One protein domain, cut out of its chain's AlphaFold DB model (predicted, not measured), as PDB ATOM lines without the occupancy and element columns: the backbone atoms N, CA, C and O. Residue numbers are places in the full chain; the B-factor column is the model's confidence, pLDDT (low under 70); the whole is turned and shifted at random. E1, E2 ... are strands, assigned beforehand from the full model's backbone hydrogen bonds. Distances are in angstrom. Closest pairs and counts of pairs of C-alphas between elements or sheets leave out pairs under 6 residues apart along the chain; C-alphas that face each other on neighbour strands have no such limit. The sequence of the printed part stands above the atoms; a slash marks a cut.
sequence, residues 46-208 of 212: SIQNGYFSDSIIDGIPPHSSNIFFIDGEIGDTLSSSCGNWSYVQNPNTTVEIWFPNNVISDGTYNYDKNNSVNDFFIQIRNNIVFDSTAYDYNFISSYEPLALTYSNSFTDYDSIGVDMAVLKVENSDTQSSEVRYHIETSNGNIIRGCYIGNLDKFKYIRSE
ATOM      1  N   SER A  46     -42.436  11.811  14.456       38.19
ATOM      2  CA  SER A  46     -41.896  12.439  15.666       38.19
ATOM      3  C   SER A  46     -40.531  13.035  15.351       38.19
ATOM      4  O   SER A  46     -39.651  12.321  14.874       38.19
ATOM      5  N   ILE A  47     -40.381  14.338  15.589       44.44
ATOM      6  CA  ILE A  47     -39.172  15.099  15.261       44.44
ATOM      7  C   ILE A  47     -38.446  15.408  16.573       44.44
ATOM      8  O   ILE A  47     -39.067  15.878  17.526       44.44
ATOM      9  N   GLN A  48     -37.148  15.090  16.645       35.91
ATOM     10  CA  GLN A  48     -36.332  15.279  17.856       35.91
ATOM     11  C   GLN A  48     -35.738  16.689  17.982       35.91
ATOM     12  O   GLN A  48     -35.204  17.023  19.036       35.91
ATOM     13  N   ASN A  49     -35.879  17.529  16.956       43.22
ATOM     14  CA  ASN A  49     -35.304  18.871  16.904       43.22
ATOM     15  C   ASN A  49     -36.400  19.865  16.502       43.22
ATOM     16  O   ASN A  49     -37.237  19.558  15.650       43.22
ATOM     17  N   GLY A  50     -36.461  21.030  17.152       46.84
ATOM     18  CA  GLY A  50     -37.601  21.914  16.950       46.84
ATOM     19  C   GLY A  50     -37.357  23.398  17.127       46.84
ATOM     20  O   GLY A  50     -36.766  23.832  18.108       46.84
ATOM     21  N   TYR A  51     -37.980  24.094  16.176       46.16
ATOM     22  CA  TYR A  51     -38.512  25.448  16.187       46.16
ATOM     23  C   TYR A  51     -37.543  26.617  16.073       46.16
ATOM     24  O   TYR A  51     -36.473  26.615  16.665       46.16
ATOM     25  N   PHE A  52     -37.989  27.636  15.315       45.22
ATOM     26  CA  PHE A  52     -37.970  29.048  15.716       45.22
ATOM     27  C   PHE A  52     -38.755  29.971  14.782       45.22
ATOM     28  O   PHE A  52     -38.827  29.709  13.589       45.22
ATOM     29  N   SER A  53     -39.250  31.068  15.370       40.97
ATOM     30  CA  SER A  53     -40.011  32.192  14.819       40.97
ATOM     31  C   SER A  53     -39.273  33.541  14.914       40.97
ATOM     32  O   SER A  53     -39.131  34.044  16.028       40.97
ATOM     33  N   ASP A  54     -38.916  34.154  13.776       42.62
ATOM     34  CA  ASP A  54     -38.994  35.602  13.391       42.62
ATOM     35  C   ASP A  54     -38.029  35.852  12.209       42.62
ATOM     36  O   ASP A  54     -37.016  35.170  12.109       42.62
ATOM     37  N   SER A  55     -38.135  36.813  11.288       38.44
ATOM     38  CA  SER A  55     -39.193  37.664  10.739       38.44
ATOM     39  C   SER A  55     -38.762  37.882   9.278       38.44
ATOM     40  O   SER A  55     -37.628  38.308   9.054       38.44
ATOM     41  N   ILE A  56     -39.654  37.634   8.314       47.62
ATOM     42  CA  ILE A  56     -39.472  37.882   6.868       47.62
ATOM     43  C   ILE A  56     -38.461  36.943   6.180       47.62
ATOM     44  O   ILE A  56     -37.261  37.200   6.123       47.62
ATOM     45  N   ILE A  57     -39.000  35.883   5.571       42.75
ATOM     46  CA  ILE A  57     -38.362  35.148   4.472       42.75
ATOM     47  C   ILE A  57     -38.869  35.784   3.168       42.75
ATOM     48  O   ILE A  57     -40.081  35.889   2.974       42.75
ATOM     49  N   ASP A  58     -37.969  36.236   2.291       41.22
ATOM     50  CA  ASP A  58     -38.339  36.831   0.997       41.22
ATOM     51  C   ASP A  58     -39.175  35.852   0.147       41.22
ATOM     52  O   ASP A  58     -38.857  34.669   0.040       41.22
ATOM     53  N   GLY A  59     -40.259  36.349  -0.460       37.94
ATOM     54  CA  GLY A  59     -41.172  35.563  -1.307       37.94
ATOM     55  C   GLY A  59     -42.313  34.850  -0.566       37.94
ATOM     56  O   GLY A  59     -43.248  34.379  -1.215       37.94
ATOM     57  N   ILE A  60     -42.291  34.832   0.767       41.06
ATOM     58  CA  ILE A  60     -43.398  34.378   1.619       41.06
ATOM     59  C   ILE A  60     -44.106  35.638   2.159       41.06
ATOM     60  O   ILE A  60     -43.418  36.591   2.540       41.06
ATOM     61  N   PRO A  61     -45.457  35.722   2.175       40.12
ATOM     62  CA  PRO A  61     -46.163  36.862   2.769       40.12
ATOM     63  C   PRO A  61     -45.656  37.122   4.197       40.12
ATOM     64  O   PRO A  61     -45.171  36.180   4.822       40.12
ATOM     65  N   PRO A  62     -45.752  38.350   4.745       47.22
ATOM     66  CA  PRO A  62     -45.242  38.684   6.077       47.22
ATOM     67  C   PRO A  62     -46.009  37.933   7.182       47.22
ATOM     68  O   PRO A  62     -46.864  38.483   7.871       47.22
ATOM     69  N   HIS A  63     -45.702  36.650   7.342       52.56
ATOM     70  CA  HIS A  63     -46.105  35.795   8.440       52.56
ATOM     71  C   HIS A  63     -45.091  36.033   9.550       52.56
ATOM     72  O   HIS A  63     -43.901  35.745   9.422       52.56
ATOM     73  N   SER A  64     -45.565  36.678  10.605       56.38
ATOM     74  CA  SER A  64     -44.742  37.227  11.682       56.38
ATOM     75  C   SER A  64     -44.454  36.198  12.776       56.38
ATOM     76  O   SER A  64     -43.676  36.463  13.682       56.38
ATOM     77  N   SER A  65     -45.027  34.998  12.676       73.00
ATOM     78  CA  SER A  65     -44.612  33.847  13.469       73.00
ATOM     79  C   SER A  65     -44.634  32.572  12.650       73.00
ATOM     80  O   SER A  65     -45.451  32.406  11.743       73.00
ATOM     81  N   ASN A  66     -43.719  31.662  12.960       76.38
ATOM     82  CA  ASN A  66     -43.598  30.393  12.257       76.38
ATOM     83  C   ASN A  66     -42.970  29.310  13.141       76.38
ATOM     84  O   ASN A  66     -42.224  29.623  14.059       76.38
ATOM     85  N   ILE A  67     -43.315  28.048  12.883       79.69
ATOM     86  CA  ILE A  67     -42.736  26.852  13.493       79.69
ATOM     87  C   ILE A  67     -42.015  26.066  12.402       79.69
ATOM     88  O   ILE A  67     -42.634  25.666  11.422       79.69
ATOM     89  N   PHE A  68     -40.726  25.809  12.602       77.06
ATOM     90  CA  PHE A  68     -39.903  24.993  11.714       77.06
ATOM     91  C   PHE A  68     -39.409  23.762  12.467       77.06
ATOM     92  O   PHE A  68     -38.701  23.882  13.465       77.06
ATOM     93  N   PHE A  69     -39.766  22.574  11.998       77.38
ATOM     94  CA  PHE A  69     -39.199  21.321  12.476       77.38
ATOM     95  C   PHE A  69     -38.299  20.735  11.402       77.38
ATOM     96  O   PHE A  69     -38.709  20.612  10.249       77.38
ATOM     97  N   ILE A  70     -37.086  20.361  11.791       73.12
ATOM     98  CA  ILE A  70     -36.090  19.764  10.903       73.12
ATOM     99  C   ILE A  70     -35.508  18.523  11.576       73.12
ATOM    100  O   ILE A  70     -35.488  18.435  12.801       73.12
ATOM    101  N   ASP A  71     -35.020  17.568  10.796       65.75
ATOM    102  CA  ASP A  71     -34.322  16.381  11.304       65.75
ATOM    103  C   ASP A  71     -32.790  16.557  11.407       65.75
ATOM    104  O   ASP A  71     -32.088  15.603  11.737       65.75
ATOM    105  N   GLY A  72     -32.273  17.773  11.185       60.31
ATOM    106  CA  GLY A  72     -30.871  18.162  11.431       60.31
ATOM    107  C   GLY A  72     -30.572  18.477  12.906       60.31
ATOM    108  O   GLY A  72     -31.493  18.560  13.711       60.31
ATOM    109  N   GLU A  73     -29.303  18.641  13.287       55.12
ATOM    110  CA  GLU A  73     -28.866  18.855  14.681       55.12
ATOM    111  C   GLU A  73     -29.482  20.091  15.391       55.12
ATOM    112  O   GLU A  73     -29.759  21.131  14.797       55.12
ATOM    113  N   ILE A  74     -29.679  20.006  16.715       49.81
ATOM    114  CA  ILE A  74     -30.145  21.140  17.541       49.81
ATOM    115  C   ILE A  74     -29.097  22.259  17.535       49.81
ATOM    116  O   ILE A  74     -27.924  22.020  17.816       49.81
ATOM    117  N   GLY A  75     -29.536  23.501  17.310       48.41
ATOM    118  CA  GLY A  75     -28.649  24.669  17.255       48.41
ATOM    119  C   GLY A  75     -28.081  24.939  15.864       48.41
ATOM    120  O   GLY A  75     -27.219  25.811  15.715       48.41
ATOM    121  N   ASP A  76     -28.583  24.227  14.855       53.53
ATOM    122  CA  ASP A  76     -28.286  24.532  13.471       53.53
ATOM    123  C   ASP A  76     -28.651  25.991  13.127       53.53
ATOM    124  O   ASP A  76     -29.618  26.579  13.622       53.53
ATOM    125  N   THR A  77     -27.811  26.607  12.308       55.62
ATOM    126  CA  THR A  77     -27.948  27.983  11.846       55.62
ATOM    127  C   THR A  77     -28.383  27.928  10.395       55.62
ATOM    128  O   THR A  77     -27.582  27.577   9.531       55.62
ATOM    129  N   LEU A  78     -29.623  28.328  10.111       62.41
ATOM    130  CA  LEU A  78     -30.017  28.609   8.739       62.41
ATOM    131  C   LEU A  78     -29.409  29.963   8.334       62.41
ATOM    132  O   LEU A  78     -29.764  31.029   8.845       62.41
ATOM    133  N   SER A  79     -28.438  29.899   7.431       63.59
ATOM    134  CA  SER A  79     -27.816  31.058   6.803       63.59
ATOM    135  C   SER A  79     -28.461  31.303   5.448       63.59
ATOM    136  O   SER A  79     -28.686  30.354   4.688       63.59
ATOM    137  N   SER A  80     -28.748  32.571   5.143       61.03
ATOM    138  CA  SER A  80     -29.227  32.971   3.832       61.03
ATOM    139  C   SER A  80     -28.452  34.120   3.213       61.03
ATOM    140  O   SER A  80     -28.306  35.193   3.797       61.03
ATOM    141  N   SER A  81     -28.029  33.886   1.974       61.25
ATOM    142  CA  SER A  81     -27.424  34.872   1.085       61.25
ATOM    143  C   SER A  81     -28.040  34.710  -0.292       61.25
ATOM    144  O   SER A  81     -28.108  33.589  -0.793       61.25
ATOM    145  N   CYS A  82     -28.478  35.799  -0.921       63.03
ATOM    146  CA  CYS A  82     -28.980  35.765  -2.301       63.03
ATOM    147  C   CYS A  82     -30.166  34.806  -2.537       63.03
ATOM    148  O   CYS A  82     -30.266  34.194  -3.594       63.03
ATOM    149  N   GLY A  83     -31.048  34.635  -1.542       56.66
ATOM    150  CA  GLY A  83     -32.174  33.693  -1.614       56.66
ATOM    151  C   GLY A  83     -31.797  32.227  -1.366       56.66
ATOM    152  O   GLY A  83     -32.671  31.366  -1.364       56.66
ATOM    153  N   ASN A  84     -30.522  31.943  -1.097       61.34
ATOM    154  CA  ASN A  84     -30.018  30.591  -0.864       61.34
ATOM    155  C   ASN A  84     -30.064  30.270   0.614       61.34
ATOM    156  O   ASN A  84     -29.864  31.168   1.428       61.34
ATOM    157  N   TRP A  85     -30.358  29.021   0.960       63.44
ATOM    158  CA  TRP A  85     -30.551  28.561   2.333       63.44
ATOM    159  C   TRP A  85     -29.546  27.463   2.616       63.44
ATOM    160  O   TRP A  85     -29.545  26.457   1.918       63.44
ATOM    161  N   SER A  86     -28.721  27.641   3.639       62.56
ATOM    162  CA  SER A  86     -27.744  26.639   4.052       62.56
ATOM    163  C   SER A  86     -27.886  26.351   5.536       62.56
ATOM    164  O   SER A  86     -28.088  27.271   6.328       62.56
ATOM    165  N   TYR A  87     -27.778  25.076   5.881       66.94
ATOM    166  CA  TYR A  87     -27.708  24.585   7.249       66.94
ATOM    167  C   TYR A  87     -26.261  24.160   7.534       66.94
ATOM    168  O   TYR A  87     -25.544  23.732   6.624       66.94
ATOM    169  N   VAL A  88     -25.819  24.275   8.786       63.94
ATOM    170  CA  VAL A  88     -24.563  23.688   9.278       63.94
ATOM    171  C   VAL A  88     -24.587  22.178   9.053       63.94
ATOM    172  O   VAL A  88     -23.586  21.615   8.606       63.94
ATOM    173  N   GLN A  89     -25.738  21.538   9.283       68.31
ATOM    174  CA  GLN A  89     -26.008  20.169   8.878       68.31
ATOM    175  C   GLN A  89     -27.318  20.094   8.090       68.31
ATOM    176  O   GLN A  89     -28.413  20.273   8.604       68.31
ATOM    177  N   ASN A  90     -27.200  19.767   6.807       71.81
ATOM    178  CA  ASN A  90     -28.338  19.682   5.900       71.81
ATOM    179  C   ASN A  90     -29.410  18.682   6.395       71.81
ATOM    180  O   ASN A  90     -29.102  17.488   6.487       71.81
ATOM    181  N   PRO A  91     -30.653  19.129   6.675       73.38
ATOM    182  CA  PRO A  91     -31.750  18.239   7.037       73.38
ATOM    183  C   PRO A  91     -32.231  17.454   5.816       73.38
ATOM    184  O   PRO A  91     -32.185  17.945   4.691       73.38
ATOM    185  N   ASN A  92     -32.751  16.252   6.030       75.56
ATOM    186  CA  ASN A  92     -33.395  15.468   4.981       75.56
ATOM    187  C   ASN A  92     -34.916  15.709   4.940       75.56
ATOM    188  O   ASN A  92     -35.544  15.508   3.897       75.56
ATOM    189  N   THR A  93     -35.510  16.187   6.037       78.19
ATOM    190  CA  THR A  93     -36.950  16.437   6.168       78.19
ATOM    191  C   THR A  93     -37.217  17.763   6.883       78.19
ATOM    192  O   THR A  93     -36.566  18.098   7.871       78.19
ATOM    193  N   THR A  94     -38.214  18.516   6.409       78.31
ATOM    194  CA  THR A  94     -38.682  19.762   7.042       78.31
ATOM    195  C   THR A  94     -40.206  19.784   7.162       78.31
ATOM    196  O   THR A  94     -40.915  19.321   6.265       78.31
ATOM    197  N   VAL A  95     -40.704  20.339   8.266       82.44
ATOM    198  CA  VAL A  95     -42.106  20.724   8.470       82.44
ATOM    199  C   VAL A  95     -42.117  22.200   8.824       82.44
ATOM    200  O   VAL A  95     -41.574  22.604   9.849       82.44
ATOM    201  N   GLU A  96     -42.736  22.999   7.974       82.69
ATOM    202  CA  GLU A  96     -42.728  24.452   8.067       82.69
ATOM    203  C   GLU A  96     -44.162  24.925   8.216       82.69
ATOM    204  O   GLU A  96     -45.025  24.570   7.416       82.69
ATOM    205  N   ILE A  97     -44.427  25.679   9.276       85.19
ATOM    206  CA  ILE A  97     -45.761  26.131   9.647       85.19
ATOM    207  C   ILE A  97     -45.706  27.638   9.831       85.19
ATOM    208  O   ILE A  97     -44.963  28.131  10.673       85.19
ATOM    209  N   TRP A  98     -46.513  28.380   9.089       85.12
ATOM    210  CA  TRP A  98     -46.556  29.839   9.162       85.12
ATOM    211  C   TRP A  98     -47.883  30.312   9.719       85.12
ATOM    212  O   TRP A  98     -48.932  29.812   9.329       85.12
ATOM    213  N   PHE A  99     -47.844  31.321  10.582       84.38
ATOM    214  CA  PHE A  99     -49.031  31.921  11.172       84.38
ATOM    215  C   PHE A  99     -49.228  33.327  10.600       84.38
ATOM    216  O   PHE A  99     -48.283  34.120  10.546       84.38
ATOM    217  N   PRO A 100     -50.454  33.691  10.187       79.12
ATOM    218  CA  PRO A 100     -50.784  35.080   9.879       79.12
ATOM    219  C   PRO A 100     -50.617  36.005  11.090       79.12
ATOM    220  O   PRO A 100     -50.319  37.183  10.918       79.12
ATOM    221  N   ASN A 101     -50.819  35.476  12.301       74.25
ATOM    222  CA  ASN A 101     -50.635  36.204  13.551       74.25
ATOM    223  C   ASN A 101     -49.157  36.212  13.984       74.25
ATOM    224  O   ASN A 101     -48.433  35.248  13.749       74.25
ATOM    225  N   ASN A 102     -48.739  37.283  14.657       68.12
ATOM    226  CA  ASN A 102     -47.371  37.510  15.136       68.12
ATOM    227  C   ASN A 102     -47.086  36.917  16.525       68.12
ATOM    228  O   ASN A 102     -46.033  37.181  17.103       68.12
ATOM    229  N   VAL A 103     -48.043  36.179  17.085       70.81
ATOM    230  CA  VAL A 103     -47.901  35.488  18.362       70.81
ATOM    231  C   VAL A 103     -48.474  34.086  18.215       70.81
ATOM    232  O   VAL A 103     -49.625  33.914  17.805       70.81
ATOM    233  N   ILE A 104     -47.671  33.093  18.591       77.56
ATOM    234  CA  ILE A 104     -48.116  31.714  18.800       77.56
ATOM    235  C   ILE A 104     -48.455  31.573  20.281       77.56
ATOM    236  O   ILE A 104     -47.682  31.983  21.139       77.56
ATOM    237  N   SER A 105     -49.622  31.019  20.570       84.00
ATOM    238  CA  SER A 105     -50.142  30.799  21.913       84.00
ATOM    239  C   SER A 105     -50.625  29.363  22.039       84.00
ATOM    240  O   SER A 105     -50.997  28.733  21.052       84.00
ATOM    241  N   ASP A 106     -50.720  28.859  23.261       86.44
ATOM    242  CA  ASP A 106     -51.382  27.580  23.494       86.44
ATOM    243  C   ASP A 106     -52.806  27.588  22.924       86.44
ATOM    244  O   ASP A 106     -53.601  28.504  23.162       86.44
ATOM    245  N   GLY A 107     -53.141  26.567  22.142       88.75
ATOM    246  CA  GLY A 107     -54.359  26.613  21.349       88.75
ATOM    247  C   GLY A 107     -54.459  25.525  20.298       88.75
ATOM    248  O   GLY A 107     -53.528  24.753  20.074       88.75
ATOM    249  N   THR A 108     -55.641  25.444  19.697       91.69
ATOM    250  CA  THR A 108     -55.898  24.624  18.513       91.69
ATOM    251  C   THR A 108     -56.080  25.565  17.330       91.69
ATOM    252  O   THR A 108     -56.923  26.456  17.390       91.69
ATOM    253  N   TYR A 109     -55.308  25.337  16.281       92.88
ATOM    254  CA  TYR A 109     -55.292  26.090  15.039       92.88
ATOM    255  C   TYR A 109     -55.823  25.201  13.919       92.88
ATOM    256  O   TYR A 109     -55.556  23.996  13.906       92.88
ATOM    257  N   ASN A 110     -56.560  25.782  12.979       93.62
ATOM    258  CA  ASN A 110     -57.185  25.051  11.886       93.62
ATOM    259  C   ASN A 110     -56.819  25.657  10.530       93.62
ATOM    260  O   ASN A 110     -56.692  26.872  10.364       93.62
ATOM    261  N   TYR A 111     -56.703  24.767   9.556       93.19
ATOM    262  CA  TYR A 111     -56.636  25.073   8.142       93.19
ATOM    263  C   TYR A 111     -57.740  24.298   7.414       93.19
ATOM    264  O   TYR A 111     -57.931  23.107   7.662       93.19
ATOM    265  N   ASP A 112     -58.428  24.972   6.500       92.75
ATOM    266  CA  ASP A 112     -59.392  24.431   5.544       92.75
ATOM    267  C   ASP A 112     -59.171  25.146   4.205       92.75
ATOM    268  O   ASP A 112     -59.226  26.381   4.130       92.75
ATOM    269  N   LYS A 113     -58.942  24.387   3.128       89.06
ATOM    270  CA  LYS A 113     -58.701  24.955   1.791       89.06
ATOM    271  C   LYS A 113     -59.850  25.828   1.279       89.06
ATOM    272  O   LYS A 113     -59.637  26.685   0.425       89.06
ATOM    273  N   ASN A 114     -61.071  25.591   1.758       89.75
ATOM    274  CA  ASN A 114     -62.272  26.313   1.344       89.75
ATOM    275  C   ASN A 114     -62.533  27.543   2.218       89.75
ATOM    276  O   ASN A 114     -63.420  28.341   1.906       89.75
ATOM    277  N   ASN A 115     -61.789  27.698   3.313       89.25
ATOM    278  CA  ASN A 115     -61.884  28.856   4.178       89.25
ATOM    279  C   ASN A 115     -60.938  29.959   3.683       89.25
ATOM    280  O   ASN A 115     -59.765  29.727   3.398       89.25
ATOM    281  N   SER A 116     -61.452  31.185   3.587       84.12
ATOM    282  CA  SER A 116     -60.667  32.355   3.187       84.12
ATOM    283  C   SER A 116     -59.741  32.866   4.292       84.12
ATOM    284  O   SER A 116     -58.824  33.637   4.006       84.12
ATOM    285  N   VAL A 117     -59.974  32.454   5.541       87.38
ATOM    286  CA  VAL A 117     -59.163  32.813   6.706       87.38
ATOM    287  C   VAL A 117     -58.738  31.535   7.414       87.38
ATOM    288  O   VAL A 117     -59.559  30.862   8.029       87.38
ATOM    289  N   ASN A 118     -57.449  31.222   7.338       89.06
ATOM    290  CA  ASN A 118     -56.847  30.076   8.008       89.06
ATOM    291  C   ASN A 118     -55.927  30.539   9.131       89.06
ATOM    292  O   ASN A 118     -55.296  31.591   9.026       89.06
ATOM    293  N   ASP A 119     -55.845  29.743  10.193       91.19
ATOM    294  CA  ASP A 119     -55.035  30.087  11.359       91.19
ATOM    295  C   ASP A 119     -53.531  29.880  11.108       91.19
ATOM    296  O   ASP A 119     -52.692  30.476  11.786       91.19
ATOM    297  N   PHE A 120     -53.190  29.031  10.136       90.12
ATOM    298  CA  PHE A 120     -51.823  28.735   9.728       90.12
ATOM    299  C   PHE A 120     -51.755  28.242   8.280       90.12
ATOM    300  O   PHE A 120     -52.766  27.890   7.680       90.12
ATOM    301  N   PHE A 121     -50.541  28.178   7.745       89.19
ATOM    302  CA  PHE A 121     -50.175  27.508   6.500       89.19
ATOM    303  C   PHE A 121     -49.096  26.474   6.800       89.19
ATOM    304  O   PHE A 121     -48.339  26.661   7.750       89.19
ATOM    305  N   ILE A 122     -49.016  25.391   6.029       87.06
ATOM    306  CA  ILE A 122     -48.064  24.306   6.290       87.06
ATOM    307  C   ILE A 122     -47.464  23.743   5.003       87.06
ATOM    308  O   ILE A 122     -48.153  23.557   3.997       87.06
ATOM    309  N   GLN A 123     -46.175  23.433   5.062       86.50
ATOM    310  CA  GLN A 123     -45.446  22.686   4.051       86.50
ATOM    311  C   GLN A 123     -44.635  21.574   4.714       86.50
ATOM    312  O   GLN A 123     -43.996  21.778   5.742       86.50
ATOM    313  N   ILE A 124     -44.636  20.393   4.099       84.38
ATOM    314  CA  ILE A 124     -43.791  19.270   4.493       84.38
ATOM    315  C   ILE A 124     -42.953  18.858   3.291       84.38
ATOM    316  O   ILE A 124     -43.497  18.523   2.234       84.38
ATOM    317  N   ARG A 125     -41.630  18.865   3.463       80.81
ATOM    318  CA  ARG A 125     -40.663  18.413   2.457       80.81
ATOM    319  C   ARG A 125     -39.866  17.247   3.004       80.81
ATOM    320  O   ARG A 125     -39.450  17.272   4.159       80.81
ATOM    321  N   ASN A 126     -39.621  16.264   2.159       78.62
ATOM    322  CA  ASN A 126     -38.823  15.094   2.463       78.62
ATOM    323  C   ASN A 126     -37.756  14.881   1.387       78.62
ATOM    324  O   ASN A 126     -37.824  15.494   0.320       78.62
ATOM    325  N   ASN A 127     -36.788  14.005   1.658       77.50
ATOM    326  CA  ASN A 127     -35.725  13.644   0.720       77.50
ATOM    327  C   ASN A 127     -35.014  14.884   0.148       77.50
ATOM    328  O   ASN A 127     -34.794  14.992  -1.061       77.50
ATOM    329  N   ILE A 128     -34.728  15.861   1.015       78.44
ATOM    330  CA  ILE A 128     -34.091  17.115   0.618       78.44
ATOM    331  C   ILE A 128     -32.640  16.820   0.233       78.44
ATOM    332  O   ILE A 128     -31.857  16.291   1.019       78.44
ATOM    333  N   VAL A 129     -32.280  17.193  -0.991       83.12
ATOM    334  CA  VAL A 129     -30.921  17.075  -1.513       83.12
ATOM    335  C   VAL A 129     -30.332  18.462  -1.634       83.12
ATOM    336  O   VAL A 129     -30.981  19.382  -2.137       83.12
ATOM    337  N   PHE A 130     -29.084  18.583  -1.197       79.88
ATOM    338  CA  PHE A 130     -28.326  19.810  -1.314       79.88
ATOM    339  C   PHE A 130     -27.223  19.677  -2.366       79.88
ATOM    340  O   PHE A 130     -26.509  18.671  -2.405       79.88
ATOM    341  N   ASP A 131     -27.062  20.702  -3.198       77.69
ATOM    342  CA  ASP A 131     -25.944  20.835  -4.117       77.69
ATOM    343  C   ASP A 131     -24.671  21.167  -3.332       77.69
ATOM    344  O   ASP A 131     -24.502  22.270  -2.814       77.69
ATOM    345  N   SER A 132     -23.779  20.181  -3.260       67.31
ATOM    346  CA  SER A 132     -22.471  20.287  -2.602       67.31
ATOM    347  C   SER A 132     -21.400  20.986  -3.449       67.31
ATOM    348  O   SER A 132     -20.281  21.176  -2.979       67.31
ATOM    349  N   THR A 133     -21.703  21.337  -4.705       65.62
ATOM    350  CA  THR A 133     -20.745  21.966  -5.634       65.62
ATOM    351  C   THR A 133     -20.733  23.489  -5.563       65.62
ATOM    352  O   THR A 133     -19.859  24.138  -6.143       65.62
ATOM    353  N   ALA A 134     -21.676  24.071  -4.832       59.59
ATOM    354  CA  ALA A 134     -21.759  25.498  -4.641       59.59
ATOM    355  C   ALA A 134     -20.726  25.993  -3.615       59.59
ATOM    356  O   ALA A 134     -20.637  25.506  -2.492       59.59
ATOM    357  N   TYR A 135     -19.931  26.976  -4.038       51.19
ATOM    358  CA  TYR A 135     -18.669  27.354  -3.396       51.19
ATOM    359  C   TYR A 135     -18.794  27.948  -1.981       51.19
ATOM    360  O   TYR A 135     -17.816  27.895  -1.244       51.19
ATOM    361  N   ASP A 136     -19.969  28.452  -1.587       53.09
ATOM    362  CA  ASP A 136     -20.171  29.127  -0.290       53.09
ATOM    363  C   ASP A 136     -21.491  28.764   0.421       53.09
ATOM    364  O   ASP A 136     -21.678  29.102   1.589       53.09
ATOM    365  N   TYR A 137     -22.409  28.058  -0.252       59.00
ATOM    366  CA  TYR A 137     -23.741  27.731   0.270       59.00
ATOM    367  C   TYR A 137     -24.198  26.388  -0.287       59.00
ATOM    368  O   TYR A 137     -24.128  26.179  -1.488       59.00
ATOM    369  N   ASN A 138     -24.712  25.493   0.551       63.72
ATOM    370  CA  ASN A 138     -25.391  24.287   0.081       63.72
ATOM    371  C   ASN A 138     -26.793  24.681  -0.402       63.72
ATOM    372  O   ASN A 138     -27.615  25.078   0.413       63.72
ATOM    373  N   PHE A 139     -27.083  24.594  -1.699       69.50
ATOM    374  CA  PHE A 139     -28.407  24.937  -2.236       69.50
ATOM    375  C   PHE A 139     -29.317  23.721  -2.163       69.50
ATOM    376  O   PHE A 139     -28.868  22.642  -2.521       69.50
ATOM    377  N   ILE A 140     -30.596  23.863  -1.805       76.25
ATOM    378  CA  ILE A 140     -31.547  22.763  -2.028       76.25
ATOM    379  C   ILE A 140     -31.683  22.560  -3.542       76.25
ATOM    380  O   ILE A 140     -32.269  23.390  -4.234       76.25
ATOM    381  N   SER A 141     -31.138  21.461  -4.058       79.38
ATOM    382  CA  SER A 141     -31.195  21.113  -5.479       79.38
ATOM    383  C   SER A 141     -32.501  20.413  -5.840       79.38
ATOM    384  O   SER A 141     -32.983  20.520  -6.965       79.38
ATOM    385  N   SER A 142     -33.068  19.667  -4.892       82.75
ATOM    386  CA  SER A 142     -34.332  18.953  -5.060       82.75
ATOM    387  C   SER A 142     -34.915  18.546  -3.713       82.75
ATOM    388  O   SER A 142     -34.189  18.405  -2.731       82.75
ATOM    389  N   TYR A 143     -36.220  18.308  -3.680       81.31
ATOM    390  CA  TYR A 143     -36.920  17.693  -2.555       81.31
ATOM    391  C   TYR A 143     -38.219  17.047  -3.045       81.31
ATOM    392  O   TYR A 143     -38.708  17.359  -4.133       81.31
ATOM    393  N   GLU A 144     -38.791  16.177  -2.222       79.81
ATOM    394  CA  GLU A 144     -40.107  15.580  -2.417       79.81
ATOM    395  C   GLU A 144     -41.136  16.284  -1.514       79.81
ATOM    396  O   GLU A 144     -41.008  16.241  -0.286       79.81
ATOM    397  N   PRO A 145     -42.144  16.974  -2.068       81.06
ATOM    398  CA  PRO A 145     -43.211  17.546  -1.259       81.06
ATOM    399  C   PRO A 145     -44.176  16.451  -0.781       81.06
ATOM    400  O   PRO A 145     -44.639  15.642  -1.578       81.06
ATOM    401  N   LEU A 146     -44.514  16.450   0.511       82.88
ATOM    402  CA  LEU A 146     -45.492  15.517   1.094       82.88
ATOM    403  C   LEU A 146     -46.838  16.181   1.395       82.88
ATOM    404  O   LEU A 146     -47.882  15.547   1.291       82.88
ATOM    405  N   ALA A 147     -46.807  17.452   1.786       85.25
ATOM    406  CA  ALA A 147     -47.991  18.256   2.039       85.25
ATOM    407  C   ALA A 147     -47.679  19.718   1.737       85.25
ATOM    408  O   ALA A 147     -46.598  20.202   2.079       85.25
ATOM    409  N   LEU A 148     -48.618  20.426   1.125       87.12
ATOM    410  CA  LEU A 148     -48.486  21.849   0.845       87.12
ATOM    411  C   LEU A 148     -49.856  22.520   0.891       87.12
ATOM    412  O   LEU A 148     -50.777  22.131   0.174       87.12
ATOM    413  N   THR A 149     -50.002  23.547   1.722       87.44
ATOM    414  CA  THR A 149     -51.202  24.391   1.683       87.44
ATOM    415  C   THR A 149     -51.285  25.152   0.372       87.44
ATOM    416  O   THR A 149     -50.279  25.656  -0.129       87.44
ATOM    417  N   TYR A 150     -52.502  25.287  -0.150       78.06
ATOM    418  CA  TYR A 150     -52.755  26.019  -1.382       78.06
ATOM    419  C   TYR A 150     -52.322  27.486  -1.248       78.06
ATOM    420  O   TYR A 150     -52.886  28.255  -0.473       78.06
ATOM    421  N   SER A 151     -51.319  27.872  -2.032       67.06
ATOM    422  CA  SER A 151     -50.953  29.253  -2.330       67.06
ATOM    423  C   SER A 151     -51.218  29.569  -3.805       67.06
ATOM    424  O   SER A 151     -51.221  28.683  -4.664       67.06
ATOM    425  N   ASN A 152     -51.391  30.852  -4.119       48.66
ATOM    426  CA  ASN A 152     -51.674  31.331  -5.479       48.66
ATOM    427  C   ASN A 152     -50.521  31.098  -6.482       48.66
ATOM    428  O   ASN A 152     -50.657  31.451  -7.651       48.66
ATOM    429  N   SER A 153     -49.384  30.558  -6.031       44.78
ATOM    430  CA  SER A 153     -48.126  30.507  -6.784       44.78
ATOM    431  C   SER A 153     -47.748  29.121  -7.307       44.78
ATOM    432  O   SER A 153     -46.836  29.035  -8.125       44.78
ATOM    433  N   PHE A 154     -48.432  28.051  -6.893       52.66
ATOM    434  CA  PHE A 154     -48.208  26.709  -7.444       52.66
ATOM    435  C   PHE A 154     -49.454  26.219  -8.177       52.66
ATOM    436  O   PHE A 154     -50.578  26.527  -7.793       52.66
ATOM    437  N   THR A 155     -49.248  25.493  -9.271       51.38
ATOM    438  CA  THR A 155     -50.323  25.060 -10.177       51.38
ATOM    439  C   THR A 155     -50.599  23.563 -10.117       51.38
ATOM    440  O   THR A 155     -51.478  23.105 -10.837       51.38
ATOM    441  N   ASP A 156     -49.878  22.805  -9.287       59.94
ATOM    442  CA  ASP A 156     -49.991  21.346  -9.242       59.94
ATOM    443  C   ASP A 156     -50.026  20.850  -7.785       59.94
ATOM    444  O   ASP A 156     -49.000  20.741  -7.112       59.94
ATOM    445  N   TYR A 157     -51.241  20.639  -7.274       65.81
ATOM    446  CA  TYR A 157     -51.525  20.221  -5.892       65.81
ATOM    447  C   TYR A 157     -52.256  18.874  -5.831       65.81
ATOM    448  O   TYR A 157     -52.721  18.472  -4.759       65.81
ATOM    449  N   ASP A 158     -52.404  18.187  -6.963       66.44
ATOM    450  CA  ASP A 158     -53.419  17.141  -7.140       66.44
ATOM    451  C   ASP A 158     -53.224  15.915  -6.228       66.44
ATOM    452  O   ASP A 158     -54.159  15.137  -6.042       66.44
ATOM    453  N   SER A 159     -52.059  15.770  -5.584       76.00
ATOM    454  CA  SER A 159     -51.805  14.728  -4.576       76.00
ATOM    455  C   SER A 159     -51.293  15.212  -3.214       76.00
ATOM    456  O   SER A 159     -51.384  14.469  -2.240       76.00
ATOM    457  N   ILE A 160     -50.760  16.429  -3.126       81.12
ATOM    458  CA  ILE A 160     -50.075  16.946  -1.925       81.12
ATOM    459  C   ILE A 160     -50.782  18.153  -1.306       81.12
ATOM    460  O   ILE A 160     -50.379  18.627  -0.245       81.12
ATOM    461  N   GLY A 161     -51.803  18.687  -1.981       88.81
ATOM    462  CA  GLY A 161     -52.569  19.829  -1.502       88.81
ATOM    463  C   GLY A 161     -53.209  19.510  -0.161       88.81
ATOM    464  O   GLY A 161     -53.832  18.466  -0.020       88.81
ATOM    465  N   VAL A 162     -53.047  20.375   0.833       90.31
ATOM    466  CA  VAL A 162     -53.727  20.201   2.121       90.31
ATOM    467  C   VAL A 162     -55.187  20.610   1.960       90.31
ATOM    468  O   VAL A 162     -55.461  21.750   1.598       90.31
ATOM    469  N   ASP A 163     -56.118  19.701   2.242       91.69
ATOM    470  CA  ASP A 163     -57.555  19.984   2.257       91.69
ATOM    471  C   ASP A 163     -57.984  20.499   3.630       91.69
ATOM    472  O   ASP A 163     -58.658  21.524   3.726       91.69
ATOM    473  N   MET A 164     -57.540  19.809   4.682       92.94
ATOM    474  CA  MET A 164     -57.797  20.142   6.081       92.94
ATOM    475  C   MET A 164     -56.532  19.914   6.902       92.94
ATOM    476  O   MET A 164     -55.819  18.934   6.694       92.94
ATOM    477  N   ALA A 165     -56.269  20.767   7.887       92.50
ATOM    478  CA  ALA A 165     -55.276  20.467   8.906       92.50
ATOM    479  C   ALA A 165     -55.654  21.050  10.268       92.50
ATOM    480  O   ALA A 165     -56.270  22.108  10.372       92.50
ATOM    481  N   VAL A 166     -55.253  20.349  11.322       91.00
ATOM    482  CA  VAL A 166     -55.408  20.770  12.713       91.00
ATOM    483  C   VAL A 166     -54.040  20.742  13.363       91.00
ATOM    484  O   VAL A 166     -53.336  19.737  13.282       91.00
ATOM    485  N   LEU A 167     -53.688  21.828  14.038       90.94
ATOM    486  CA  LEU A 167     -52.470  21.961  14.820       90.94
ATOM    487  C   LEU A 167     -52.843  22.262  16.273       90.94
ATOM    488  O   LEU A 167     -53.680  23.114  16.547       90.94
ATOM    489  N   LYS A 168     -52.214  21.578  17.219       87.75
ATOM    490  CA  LYS A 168     -52.352  21.819  18.653       87.75
ATOM    491  C   LYS A 168     -50.995  22.225  19.209       87.75
ATOM    492  O   LYS A 168     -50.044  21.466  19.056       87.75
ATOM    493  N   VAL A 169     -50.933  23.385  19.852       87.06
ATOM    494  CA  VAL A 169     -49.755  23.878  20.575       87.06
ATOM    495  C   VAL A 169     -50.097  23.933  22.060       87.06
ATOM    496  O   VAL A 169     -51.171  24.424  22.424       87.06
ATOM    497  N   GLU A 170     -49.222  23.391  22.902       83.75
ATOM    498  CA  GLU A 170     -49.366  23.371  24.358       83.75
ATOM    499  C   GLU A 170     -48.032  23.644  25.049       83.75
ATOM    500  O   GLU A 170     -46.985  23.166  24.612       83.75
ATOM    501  N   ASN A 171     -48.088  24.359  26.171       83.94
ATOM    502  CA  ASN A 171     -46.939  24.761  26.968       83.94
ATOM    503  C   ASN A 171     -45.871  25.515  26.157       83.94
ATOM    504  O   ASN A 171     -44.684  25.328  26.435       83.94
ATOM    505  N   SER A 172     -46.276  26.352  25.189       80.38
ATOM    506  CA  SER A 172     -45.394  27.016  24.210       80.38
ATOM    507  C   SER A 172     -44.211  27.764  24.827       80.38
ATOM    508  O   SER A 172     -43.148  27.836  24.214       80.38
ATOM    509  N   ASP A 173     -44.388  28.276  26.047       76.19
ATOM    510  CA  ASP A 173     -43.414  29.099  26.772       76.19
ATOM    511  C   ASP A 173     -42.520  28.281  27.727       76.19
ATOM    512  O   ASP A 173     -41.916  28.824  28.657       76.19
ATOM    513  N   THR A 174     -42.465  26.958  27.558       77.44
ATOM    514  CA  THR A 174     -41.742  26.046  28.458       77.44
ATOM    515  C   THR A 174     -40.717  25.191  27.713       77.44
ATOM    516  O   THR A 174     -40.752  25.051  26.500       77.44
ATOM    517  N   GLN A 175     -39.823  24.535  28.457       72.25
ATOM    518  CA  GLN A 175     -38.883  23.551  27.889       72.25
ATOM    519  C   GLN A 175     -39.556  22.223  27.488       72.25
ATOM    520  O   GLN A 175     -38.885  21.290  27.050       72.25
ATOM    521  N   SER A 176     -40.867  22.119  27.689       77.50
ATOM    522  CA  SER A 176     -41.693  20.946  27.415       77.50
ATOM    523  C   SER A 176     -42.881  21.315  26.530       77.50
ATOM    524  O   SER A 176     -43.990  20.822  26.743       77.50
ATOM    525  N   SER A 177     -42.664  22.225  25.583       76.69
ATOM    526  CA  SER A 177     -43.652  22.564  24.574       76.69
ATOM    527  C   SER A 177     -44.017  21.327  23.764       76.69
ATOM    528  O   SER A 177     -43.157  20.537  23.371       76.69
ATOM    529  N   GLU A 178     -45.305  21.177  23.495       81.00
ATOM    530  CA  GLU A 178     -45.858  20.107  22.682       81.00
ATOM    531  C   GLU A 178     -46.548  20.715  21.463       81.00
ATOM    532  O   GLU A 178     -47.393  21.604  21.581       81.00
ATOM    533  N   VAL A 179     -46.185  20.235  20.275       81.75
ATOM    534  CA  VAL A 179     -46.831  20.620  19.020       81.75
ATOM    535  C   VAL A 179     -47.279  19.365  18.301       81.75
ATOM    536  O   VAL A 179     -46.479  18.480  18.021       81.75
ATOM    537  N   ARG A 180     -48.566  19.282  17.975       83.25
ATOM    538  CA  ARG A 180     -49.162  18.137  17.281       83.25
ATOM    539  C   ARG A 180     -49.905  18.600  16.055       83.25
ATOM    540  O   ARG A 180     -50.666  19.555  16.153       83.25
ATOM    541  N   TYR A 181     -49.755  17.901  14.942       84.56
ATOM    542  CA  TYR A 181     -50.516  18.189  13.733       84.56
ATOM    543  C   TYR A 181     -51.171  16.938  13.155       84.56
ATOM    544  O   TYR A 181     -50.661  15.825  13.279       84.56
ATOM    545  N   HIS A 182     -52.316  17.145  12.516       86.19
ATOM    546  CA  HIS A 182     -53.041  16.177  11.698       86.19
ATOM    547  C   HIS A 182     -53.435  16.887  10.407       86.19
ATOM    548  O   HIS A 182     -54.022  17.962  10.458       86.19
ATOM    549  N   ILE A 183     -53.092  16.301   9.271       87.56
ATOM    550  CA  ILE A 183     -53.240  16.870   7.934       87.56
ATOM    551  C   ILE A 183     -53.957  15.838   7.078       87.56
ATOM    552  O   ILE A 183     -53.585  14.665   7.087       87.56
ATOM    553  N   GLU A 184     -54.944  16.290   6.323       87.38
ATOM    554  CA  GLU A 184     -55.632  15.524   5.294       87.38
ATOM    555  C   GLU A 184     -55.331  16.180   3.949       87.38
ATOM    556  O   GLU A 184     -55.592  17.372   3.759       87.38
ATOM    557  N   THR A 185     -54.730  15.425   3.035       86.38
ATOM    558  CA  THR A 185     -54.381  15.913   1.696       86.38
ATOM    559  C   THR A 185     -55.502  15.648   0.688       86.38
ATOM    560  O   THR A 185     -56.409  14.851   0.924       86.38
ATOM    561  N   SER A 186     -55.413  16.285  -0.476       88.00
ATOM    562  CA  SER A 186     -56.376  16.226  -1.580       88.00
ATOM    563  C   SER A 186     -56.599  14.818  -2.145       88.00
ATOM    564  O   SER A 186     -57.683  14.517  -2.644       88.00
ATOM    565  N   ASN A 187     -55.610  13.929  -2.028       83.62
ATOM    566  CA  ASN A 187     -55.727  12.514  -2.394       83.62
ATOM    567  C   ASN A 187     -56.223  11.605  -1.250       83.62
ATOM    568  O   ASN A 187     -56.297  10.390  -1.432       83.62
ATOM    569  N   GLY A 188     -56.564  12.171  -0.089       80.25
ATOM    570  CA  GLY A 188     -57.059  11.439   1.076       80.25
ATOM    571  C   GLY A 188     -55.975  10.838   1.973       80.25
ATOM    572  O   GLY A 188     -56.315  10.072   2.878       80.25
ATOM    573  N   ASN A 189     -54.694  11.164   1.762       80.31
ATOM    574  CA  ASN A 189     -53.648  10.753   2.695       80.31
ATOM    575  C   ASN A 189     -53.785  11.512   4.015       80.31
ATOM    576  O   ASN A 189     -54.172  12.681   4.060       80.31
ATOM    577  N   ILE A 190     -53.419  10.833   5.101       81.56
ATOM    578  CA  ILE A 190     -53.401  11.414   6.438       81.56
ATOM    579  C   ILE A 190     -51.962  11.483   6.925       81.56
ATOM    580  O   ILE A 190     -51.306  10.455   7.096       81.56
ATOM    581  N   ILE A 191     -51.497  12.693   7.219       77.81
ATOM    582  CA  ILE A 191     -50.173  12.936   7.787       77.81
ATOM    583  C   ILE A 191     -50.357  13.470   9.199       77.81
ATOM    584  O   ILE A 191     -51.061  14.446   9.438       77.81
ATOM    585  N   ARG A 192     -49.713  12.819  10.159       79.50
ATOM    586  CA  ARG A 192     -49.733  13.230  11.564       79.50
ATOM    587  C   ARG A 192     -48.319  13.563  12.005       79.50
ATOM    588  O   ARG A 192     -47.354  13.074  11.415       79.50
ATOM    589  N   GLY A 193     -48.184  14.331  13.071       72.94
ATOM    590  CA  GLY A 193     -46.899  14.485  13.733       72.94
ATOM    591  C   GLY A 193     -47.011  15.045  15.135       72.94
ATOM    592  O   GLY A 193     -48.042  15.597  15.521       72.94
ATOM    593  N   CYS A 194     -45.949  14.836  15.903       75.06
ATOM    594  CA  CYS A 194     -45.829  15.303  17.273       75.06
ATOM    595  C   CYS A 194     -44.381  15.703  17.568       75.06
ATOM    596  O   CYS A 194     -43.444  14.942  17.315       75.06
ATOM    597  N   TYR A 195     -44.223  16.881  18.145       75.25
ATOM    598  CA  TYR A 195     -42.988  17.406  18.687       75.25
ATOM    599  C   TYR A 195     -43.171  17.626  20.187       75.25
ATOM    600  O   TYR A 195     -44.183  18.188  20.603       75.25
ATOM    601  N   ILE A 196     -42.191  17.196  20.981       72.75
ATOM    602  CA  ILE A 196     -42.104  17.490  22.412       72.75
ATOM    603  C   ILE A 196     -40.680  17.948  22.689       72.75
ATOM    604  O   ILE A 196     -39.734  17.186  22.479       72.75
ATOM    605  N   GLY A 197     -40.523  19.171  23.176       68.50
ATOM    606  CA  GLY A 197     -39.213  19.724  23.475       68.50
ATOM    607  C   GLY A 197     -39.260  21.220  23.729       68.50
ATOM    608  O   GLY A 197     -40.319  21.797  23.959       68.50
ATOM    609  N   ASN A 198     -38.092  21.848  23.705       68.38
ATOM    610  CA  ASN A 198     -37.986  23.285  23.868       68.38
ATOM    611  C   ASN A 198     -38.133  23.985  22.513       68.38
ATOM    612  O   ASN A 198     -37.330  23.747  21.611       68.38
ATOM    613  N   LEU A 199     -39.118  24.875  22.387       67.25
ATOM    614  CA  LEU A 199     -39.272  25.741  21.218       67.25
ATOM    615  C   LEU A 199     -38.236  26.887  21.285       67.25
ATOM    616  O   LEU A 199     -38.577  28.039  21.550       67.25
ATOM    617  N   ASP A 200     -36.956  26.560  21.087       57.22
ATOM    618  CA  ASP A 200     -35.838  27.512  21.143       57.22
ATOM    619  C   ASP A 200     -35.743  28.409  19.901       57.22
ATOM    620  O   ASP A 200     -36.496  28.263  18.945       57.22
ATOM    621  N   LYS A 201     -34.826  29.389  19.919       53.97
ATOM    622  CA  LYS A 201     -34.580  30.281  18.780       53.97
ATOM    623  C   LYS A 201     -33.452  29.786  17.851       53.97
ATOM    624  O   LYS A 201     -32.302  29.761  18.280       53.97
ATOM    625  N   PHE A 202     -33.736  29.463  16.583       52.38
ATOM    626  CA  PHE A 202     -32.774  29.208  15.511       52.38
ATOM    627  C   PHE A 202     -32.089  30.526  15.153       52.38
ATOM    628  O   PHE A 202     -32.705  31.588  15.053       52.38
ATOM    629  N   LYS A 203     -30.775  30.477  14.969       50.25
ATOM    630  CA  LYS A 203     -30.026  31.657  14.559       50.25
ATOM    631  C   LYS A 203     -30.178  31.835  13.048       50.25
ATOM    632  O   LYS A 203     -29.533  31.120  12.289       50.25
ATOM    633  N   TYR A 204     -30.999  32.791  12.620       55.78
ATOM    634  CA  TYR A 204     -31.003  33.241  11.229       55.78
ATOM    635  C   TYR A 204     -29.849  34.198  10.990       55.78
ATOM    636  O   TYR A 204     -29.732  35.226  11.661       55.78
ATOM    637  N   ILE A 205     -28.985  33.859  10.038       58.44
ATOM    638  CA  ILE A 205     -27.937  34.763   9.575       58.44
ATOM    639  C   ILE A 205     -28.275  35.149   8.144       58.44
ATOM    640  O   ILE A 205     -28.130  34.340   7.237       58.44
ATOM    641  N   ARG A 206     -28.712  36.392   7.944       58.12
ATOM    642  CA  ARG A 206     -28.813  36.978   6.609       58.12
ATOM    643  C   ARG A 206     -27.513  37.700   6.291       58.12
ATOM    644  O   ARG A 206     -27.127  38.608   7.026       58.12
ATOM    645  N   SER A 207     -26.860  37.330   5.200       60.03
ATOM    646  CA  SER A 207     -25.815  38.152   4.596       60.03
ATOM    647  C   SER A 207     -26.433  39.015   3.502       60.03
ATOM    648  O   SER A 207     -26.947  38.518   2.502       60.03
ATOM    649  N   GLU A 208     -26.391  40.332   3.699       55.31
ATOM    650  CA  GLU A 208     -26.658  41.314   2.646       55.31
ATOM    651  C   GLU A 208     -25.414  41.394   1.748       55.31
ATOM    652  O   GLU A 208     -24.559  42.261   1.908       55.31
TER     653      GLU A 208
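This is residues 46 to 208 of the 212 residues of an uncharacterized protein of Crocinitomicaceae bacterium (UniProt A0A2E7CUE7). Two four-stranded sheets stand partly face to face as a sandwich, with the strands of E1, E4, E6 and E7 crossing those of E5, E8, E9 and E10 almost at right angles. The long, bent hairpin E6 and E7 reaches away from the second sheet to a small third sheet, E3, E2 and E11, at the far end, while the loop of residues 46 to 64 passes E1 at the edge of the first sheet. The printed part has 163 residues with eleven named strands, E1 to E11 in order along the chain, and no named helix. The class is all strand, though under half of the residues, 74 of 163, are in named strands; the two large sheets, in the orders E1 E4 E6 E7 and E5 E8 E9 E10, are antiparallel, and the small one, E3 E2 E11, is mixed. The whole is compact, with a radius of gyration of the C-alphas of 15.4 A and spans of 43 by 39 by 28 A.

In the first sheet, E1 is residues 65 to 70, 16.7 A from first to last C-alpha, and begins at C-alpha 65 (-44.612, 33.847, 13.469). E4 is residues 94 to 99, 16.5 A. E6, residues 121 to 131, is the longest strand by residues and spans 27.3 A; E7, residues 139 to 148, spans 20.5 A. E6 bends by 73 degrees at residue 127, and E7 bends by 75 degrees at residue 145. In the second sheet, E5 is residues 107 to 112, 16.7 A; E8 is residues 162 to 170, 22.9 A; E9 is residues 177 to 185, 26.1 A; and E10 is residues 190 to 197, 23.7 A. C-alpha 177 of E9 is at (-43.652, 22.564, 24.574). The small sheet has three residues in each strand: E2, residues 79 to 81; E3, residues 84 to 86; and E11, residues 205 to 207, ending at C-alpha 207 (-25.815, 38.152, 4.596).

The sheet E1 E4 E6 E7 is twisted, its C-alphas up to 7.0 A off its best plane, with E1 and E7 as edge strands. E1 and E4 are antiparallel at 171 degrees, with N 67 and O 97 2.8 A apart, within hydrogen-bond range. E4 and E6 are antiparallel at 145 degrees, with N 96 and O 123 at 2.8 A. The hairpin E6 and E7 has N 131 and O 139 at 2.7 A. The parts of the two large sheets that face each other are 9.9 A centre to centre, and the strands of the one are at 89 degrees to those of the other. At this sandwich, the closest C-alphas of E7 and E8 are those of Leu 148 and Val 162, 5.6 A apart. E1 and E10 are only just apart, their closest C-alphas 8.3 A from each other. In the second sheet, E5 and E8 pair through N 109 and O 167 at 2.8 A. E8, E9 and E10 form a meander, each strand the antiparallel neighbour of the one before, with N 166 and O 182 at 2.8 A and N 183 and O 191 at 2.8 A. In the small sheet, E2 and E3 are a hairpin, with N 84 and O 81 at 2.9 A. E2 and E11 are parallel, with N 80 and O 205 at 2.8 A. The closest C-alphas of E3 and E7 are those of Asn 84 and Phe 139, 6.0 A apart.

The two C-alphas farthest apart, those of Asn 115 and Tyr 135, are 43.9 A from each other. The printed part has no cut. The link E7 to E8, residues 149 to 161, is long; E2 to E3 and E9 to E10 are tight. The mean pLDDT of the printed part is 71.3, with 67 residues under 70: residues 46 to 64, 71 to 89, 102, 132 to 139, 151 to 158 and 197 to 208.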